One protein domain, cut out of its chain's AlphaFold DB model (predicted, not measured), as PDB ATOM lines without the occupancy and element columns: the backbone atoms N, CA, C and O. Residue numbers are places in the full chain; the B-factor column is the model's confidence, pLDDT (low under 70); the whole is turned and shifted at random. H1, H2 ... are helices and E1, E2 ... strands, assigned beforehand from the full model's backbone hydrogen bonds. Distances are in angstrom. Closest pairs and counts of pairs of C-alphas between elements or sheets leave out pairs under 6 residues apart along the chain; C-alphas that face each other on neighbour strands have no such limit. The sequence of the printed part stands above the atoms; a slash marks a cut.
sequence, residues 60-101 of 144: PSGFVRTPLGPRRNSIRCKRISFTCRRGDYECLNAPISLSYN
ATOM      1  N   PRO A  60      11.923  40.967  37.317       87.56
ATOM      2  CA  PRO A  60      10.765  41.834  37.517       87.56
ATOM      3  C   PRO A  60      10.588  42.849  36.381       87.56
ATOM      4  O   PRO A  60      11.544  43.183  35.673       87.56
ATOM      5  N   SER A  61       9.379  43.398  36.244       87.75
ATOM      6  CA  SER A  61       9.091  44.458  35.273       87.75
ATOM      7  C   SER A  61      10.065  45.633  35.414       87.75
ATOM      8  O   SER A  61      10.391  46.064  36.517       87.75
ATOM      9  N   GLY A  62      10.549  46.152  34.283       86.62
ATOM     10  CA  GLY A  62      11.556  47.220  34.262       86.62
ATOM     11  C   GLY A  62      13.008  46.735  34.343       86.62
ATOM     12  O   GLY A  62      13.921  47.563  34.314       86.62
ATOM     13  N   PHE A  63      13.241  45.419  34.387       88.44
ATOM     14  CA  PHE A  63      14.571  44.816  34.348       88.44
ATOM     15  C   PHE A  63      14.729  43.857  33.165       88.44
ATOM     16  O   PHE A  63      13.808  43.143  32.784       88.44
ATOM     17  N   VAL A  64      15.940  43.807  32.612       85.50
ATOM     18  CA  VAL A  64      16.346  42.879  31.551       85.50
ATOM     19  C   VAL A  64      17.464  41.967  32.030       85.50
ATOM     20  O   VAL A  64      18.335  42.360  32.815       85.50
ATOM     21  N   ARG A  65      17.455  40.725  31.541       79.38
ATOM     22  CA  ARG A  65      18.540  39.770  31.787       79.38
ATOM     23  C   ARG A  65      19.789  40.270  31.064       79.38
ATOM     24  O   ARG A  65      19.769  40.469  29.852       79.38
ATOM     25  N   THR A  66      20.879  40.471  31.800       73.38
ATOM     26  CA  THR A  66      22.178  40.691  31.151       73.38
ATOM     27  C   THR A  66      22.625  39.363  30.530       73.38
ATOM     28  O   THR A  66      22.512  38.341  31.217       73.38
ATOM     29  N   PRO A  67      23.135  39.340  29.283       63.16
ATOM     30  CA  PRO A  67      23.735  38.140  28.718       63.16
ATOM     31  C   PRO A  67      24.801  37.590  29.665       63.16
ATOM     32  O   PRO A  67      25.539  38.360  30.287       63.16
ATOM     33  N   LEU A  68      24.837  36.262  29.781       57.53
ATOM     34  CA  LEU A  68      25.827  35.502  30.536       57.53
ATOM     35  C   LEU A  68      27.229  36.073  30.289       57.53
ATOM     36  O   LEU A  68      27.800  35.904  29.214       57.53
ATOM     37  N   GLY A  69      27.783  36.768  31.281       53.38
ATOM     38  CA  GLY A  69      29.203  37.086  31.270       53.38
ATOM     39  C   GLY A  69      30.031  35.793  31.329       53.38
ATOM     40  O   GLY A  69      29.512  34.743  31.711       53.38
ATOM     41  N   PRO A  70      31.340  35.848  31.032       54.03
ATOM     42  CA  PRO A  70      32.223  34.674  31.016       54.03
ATOM     43  C   PRO A  70      32.299  33.925  32.359       54.03
ATOM     44  O   PRO A  70      32.739  32.779  32.411       54.03
ATOM     45  N   ARG A  71      31.840  34.547  33.455       52.88
ATOM     46  CA  ARG A  71      31.625  33.887  34.744       52.88
ATOM     47  C   ARG A  71      30.199  33.335  34.805       52.88
ATOM     48  O   ARG A  71      29.276  34.016  35.247       52.88
ATOM     49  N   ARG A  72      30.041  32.094  34.338       55.34
ATOM     50  CA  ARG A  72      28.857  31.252  34.572       55.34
ATOM     51  C   ARG A  72      28.583  31.237  36.080       55.34
ATOM     52  O   ARG A  72      29.528  30.947  36.798       55.34
ATOM     53  N   ASN A  73      27.371  31.584  36.530       53.78
ATOM     54  CA  ASN A  73      26.821  31.421  37.903       53.78
ATOM     55  C   ASN A  73      26.275  32.700  38.579       53.78
ATOM     56  O   ASN A  73      25.892  32.625  39.741       53.78
ATOM     57  N   SER A  74      26.181  33.864  37.919       59.84
ATOM     58  CA  SER A  74      25.462  35.013  38.512       59.84
ATOM     59  C   SER A  74      24.558  35.701  37.494       59.84
ATOM     60  O   SER A  74      25.023  36.402  36.590       59.84
ATOM     61  N   ILE A  75      23.243  35.494  37.623       68.25
ATOM     62  CA  ILE A  75      22.260  36.255  36.847       68.25
ATOM     63  C   ILE A  75      22.212  37.660  37.421       68.25
ATOM     64  O   ILE A  75      21.984  37.845  38.615       68.25
ATOM     65  N   ARG A  76      22.383  38.651  36.549       78.06
ATOM     66  CA  ARG A  76      22.156  40.053  36.879       78.06
ATOM     67  C   ARG A  76      20.993  40.585  36.050       78.06
ATOM     68  O   ARG A  76      21.143  40.804  34.844       78.06
ATOM     69  N   CYS A  77      19.851  40.795  36.694       84.56
ATOM     70  CA  CYS A  77      18.768  41.594  36.136       84.56
ATOM     71  C   CYS A  77      19.200  43.057  36.231       84.56
ATOM     72  O   CYS A  77      19.415  43.559  37.331       84.56
ATOM     73  N   LYS A  78      19.392  43.728  35.097       86.00
ATOM     74  CA  LYS A  78      19.741  45.153  35.049       86.00
ATOM     75  C   LYS A  78      18.507  45.968  34.716       86.00
ATOM     76  O   LYS A  78      17.725  45.567  33.859       86.00
ATOM     77  N   ARG A  79      18.344  47.106  35.380       87.38
ATOM     78  CA  ARG A  79      17.252  48.034  35.095       87.38
ATOM     79  C   ARG A  79      17.358  48.539  33.654       87.38
ATOM     80  O   ARG A  79      18.457  48.826  33.186       87.38
ATOM     81  N   ILE A  80      16.224  48.636  32.963       85.81
ATOM     82  CA  ILE A  80      16.159  49.075  31.558       85.81
ATOM     83  C   ILE A  80      16.510  50.563  31.437       85.81
ATOM     84  O   ILE A  80      17.228  50.956  30.522       85.81
ATOM     85  N   SER A  81      16.033  51.387  32.376       85.88
ATOM     86  CA  SER A  81      16.319  52.826  32.426       85.88
ATOM     87  C   SER A  81      17.220  53.163  33.605       85.88
ATOM     88  O   SER A  81      16.893  52.841  34.742       85.88
ATOM     89  N   PHE A  82      18.331  53.859  33.373       82.31
ATOM     90  CA  PHE A  82      19.187  54.360  34.458       82.31
ATOM     91  C   PHE A  82      18.745  55.732  34.970       82.31
ATOM     92  O   PHE A  82      19.087  56.100  36.091       82.31
ATOM     93  N   THR A  83      17.930  56.451  34.201       86.19
ATOM     94  CA  THR A  83      17.376  57.750  34.575       86.19
ATOM     95  C   THR A  83      15.967  57.589  35.140       86.19
ATOM     96  O   THR A  83      15.177  56.767  34.670       86.19
ATOM     97  N   CYS A  84      15.661  58.378  36.168       85.44
ATOM     98  CA  CYS A  84      14.337  58.455  36.777       85.44
ATOM     99  C   CYS A  84      13.694  59.798  36.437       85.44
ATOM    100  O   CYS A  84      14.391  60.807  36.286       85.44
ATOM    101  N   ARG A  85      12.364  59.823  36.313       89.56
ATOM    102  CA  ARG A  85      11.631  61.078  36.114       89.56
ATOM    103  C   ARG A  85      11.707  61.934  37.382       89.56
ATOM    104  O   ARG A  85      11.865  61.426  38.491       89.56
ATOM    105  N   ARG A  86      11.587  63.255  37.228       90.31
ATOM    106  CA  ARG A  86      11.569  64.177  38.371       90.31
ATOM    107  C   ARG A  86      10.347  63.868  39.247       90.31
ATOM    108  O   ARG A  86       9.229  63.919  38.753       90.31
ATOM    109  N   GLY A  87      10.579  63.543  40.520       87.75
ATOM    110  CA  GLY A  87       9.529  63.148  41.471       87.75
ATOM    111  C   GLY A  87       9.169  61.655  41.467       87.75
ATOM    112  O   GLY A  87       8.339  61.240  42.267       87.75
ATOM    113  N   ASP A  88       9.798  60.834  40.621       87.62
ATOM    114  CA  ASP A  88       9.608  59.378  40.611       87.62
ATOM    115  C   ASP A  88      10.483  58.718  41.689       87.62
ATOM    116  O   ASP A  88      11.593  58.230  41.441       87.62
ATOM    117  N   TYR A  89      10.001  58.780  42.931       83.00
ATOM    118  CA  TYR A  89      10.708  58.242  44.090       83.00
ATOM    119  C   TYR A  89      10.786  56.710  44.079       83.00
ATOM    120  O   TYR A  89      11.752  56.165  44.610       83.00
ATOM    121  N   GLU A  90       9.838  56.013  43.445       83.62
ATOM    122  CA  GLU A  90       9.896  54.555  43.280       83.62
ATOM    123  C   GLU A  90      11.107  54.156  42.431       83.62
ATOM    124  O   GLU A  90      11.922  53.342  42.865       83.62
ATOM    125  N   CYS A  91      11.314  54.803  41.279       82.75
ATOM    126  CA  CYS A  91      12.501  54.581  40.454       82.75
ATOM    127  C   CYS A  91      13.800  54.972  41.175       82.75
ATOM    128  O   CYS A  91      14.806  54.265  41.072       82.75
ATOM    129  N   LEU A  92      13.808  56.090  41.908       82.31
ATOM    130  CA  LEU A  92      14.997  56.546  42.640       82.31
ATOM    131  C   LEU A  92      15.385  55.602  43.787       82.31
ATOM    132  O   LEU A  92      16.558  55.541  44.159       82.31
ATOM    133  N   ASN A  93      14.412  54.890  44.355       77.00
ATOM    134  CA  ASN A  93      14.622  53.922  45.429       77.00
ATOM    135  C   ASN A  93      14.827  52.491  44.916       77.00
ATOM    136  O   ASN A  93      15.352  51.656  45.651       77.00
ATOM    137  N   ALA A  94      14.457  52.203  43.668       80.56
ATOM    138  CA  ALA A  94      14.635  50.892  43.067       80.56
ATOM    139  C   ALA A  94      16.117  50.578  42.771       80.56
ATOM    140  O   ALA A  94      16.875  51.454  42.336       80.56
ATOM    141  N   PRO A  95      16.543  49.310  42.919       82.75
ATOM    142  CA  PRO A  95      17.906  48.900  42.616       82.75
ATOM    143  C   PRO A  95      18.215  49.015  41.119       82.75
ATOM    144  O   PRO A  95      17.367  48.800  40.255       82.75
ATOM    145  N   ILE A  96      19.476  49.304  40.797       82.62
ATOM    146  CA  ILE A  96      19.965  49.342  39.406       82.62
ATOM    147  C   ILE A  96      20.197  47.923  38.870       82.62
ATOM    148  O   ILE A  96      20.074  47.667  37.668       82.62
ATOM    149  N   SER A  97      20.528  46.984  39.758       82.69
ATOM    150  CA  SER A  97      20.665  45.579  39.408       82.69
ATOM    151  C   SER A  97      20.240  44.654  40.536       82.69
ATOM    152  O   SER A  97      20.592  44.901  41.686       82.69
ATOM    153  N   LEU A  98      19.580  43.558  40.176       80.56
ATOM    154  CA  LEU A  98      19.255  42.447  41.063       80.56
ATOM    155  C   LEU A  98      20.119  41.243  40.691       80.56
ATOM    156  O   LEU A  98      20.269  40.932  39.505       80.56
ATOM    157  N   SER A  99      20.676  40.572  41.695       77.44
ATOM    158  CA  SER A  99      21.483  39.370  41.513       77.44
ATOM    159  C   SER A  99      21.001  38.250  42.417       77.44
ATOM    160  O   SER A  99      20.798  38.459  43.607       77.44
ATOM    161  N   TYR A 100      20.865  37.062  41.838       74.25
ATOM    162  CA  TYR A 100      20.464  35.846  42.537       74.25
ATOM    163  C   TYR A 100      21.674  34.921  42.597       74.25
ATOM    164  O   TYR A 100      22.257  34.614  41.556       74.25
ATOM    165  N   ASN A 101      22.066  34.508  43.801       72.62
ATOM    166  CA  ASN A 101      23.206  33.626  44.031       72.62
ATOM    167  C   ASN A 101      22.818  32.548  45.049       72.62
ATOM    168  O   ASN A 101      22.088  32.833  45.995       72.62
TER     169      ASN A 101
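This is residues 60 to 101 of the 144 residues of the protein "Putative fibulin-2-like protein" of Pinctada fucata (UniProt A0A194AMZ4). The model is a drawn-out rod: a small antiparallel sheet of three short strands, with the loop of residues 66 to 74 at one end and, at the other, a loop that runs out from E2, makes the short helix H1 and comes back into E3. E1 and E2 form a hairpin, E3 is on the other side of E2, and residues 85 to 90, which include the first two of H1, stick out at the helix end. The printed part has 42 residues with one named helix and three named strands, in the order E1, E2, H1, E3 along the chain; the sheet runs E1, E2, E3. The class is mixed, helices and strands, with 17 residues, under half, in named elements. The whole is loose, with a radius of gyration of the C-alphas of 12.0 A and spans of 38 by 16 by 14 A.

From Pro 60 the printed part runs into E1, residues 63 to 65, which is 6.9 A from first to last C-alpha and begins with C-alpha 63 at (14.571, 44.816, 34.348). E2, residues 75 to 79, is the longest strand, 12.9 A from C-alpha 75 at (22.260, 36.255, 36.847) to C-alpha 79. H1, residues 89 to 93, is 6.0 A long. E3, residues 97 to 100, is 10.2 A long and ends with C-alpha 100 at (20.464, 35.846, 42.537).

E1 and E2 are antiparallel neighbours in a hairpin, with 145 degrees between their directions. The C-alphas of Phe 63 and Arg 79 face each other at 4.3 A, and N 64 and O 78 are within hydrogen-bond range at 2.8 A, as are N 78 and O 64 at 2.9 A. E2 is the inner strand, and E3 is its other antiparallel neighbour, at 159 degrees. There the C-alphas of Lys 78 and Ser 97 face each other at 4.5 A, and N 77 and O 98 are 2.8 A apart, as are N 98 and O 77. The edge strands E1 and E3 have their closest C-alphas, those of Phe 63 and Ser 97, 8.0 A apart. H1 is not on the sheet, and H1 and E1 are apart. In H1 every O i to N i+4 pair is within hydrogen-bond range.

The two C-alphas farthest apart, those of Arg 72 and Gly 87, are 37.9 A apart. The C-alphas of Pro 60 and Asn 101, the first and last printed residues, are 16.3 A apart. The printed part has no cut. The link from H1 to E3 is tight, with 3 residues, and the links from E1 to E2 and from E2 to H1 are short, with 9 residues each. The mean pLDDT of the printed part is 77.8; residues 67 to 75, of which 75 belongs to E2, are under 70.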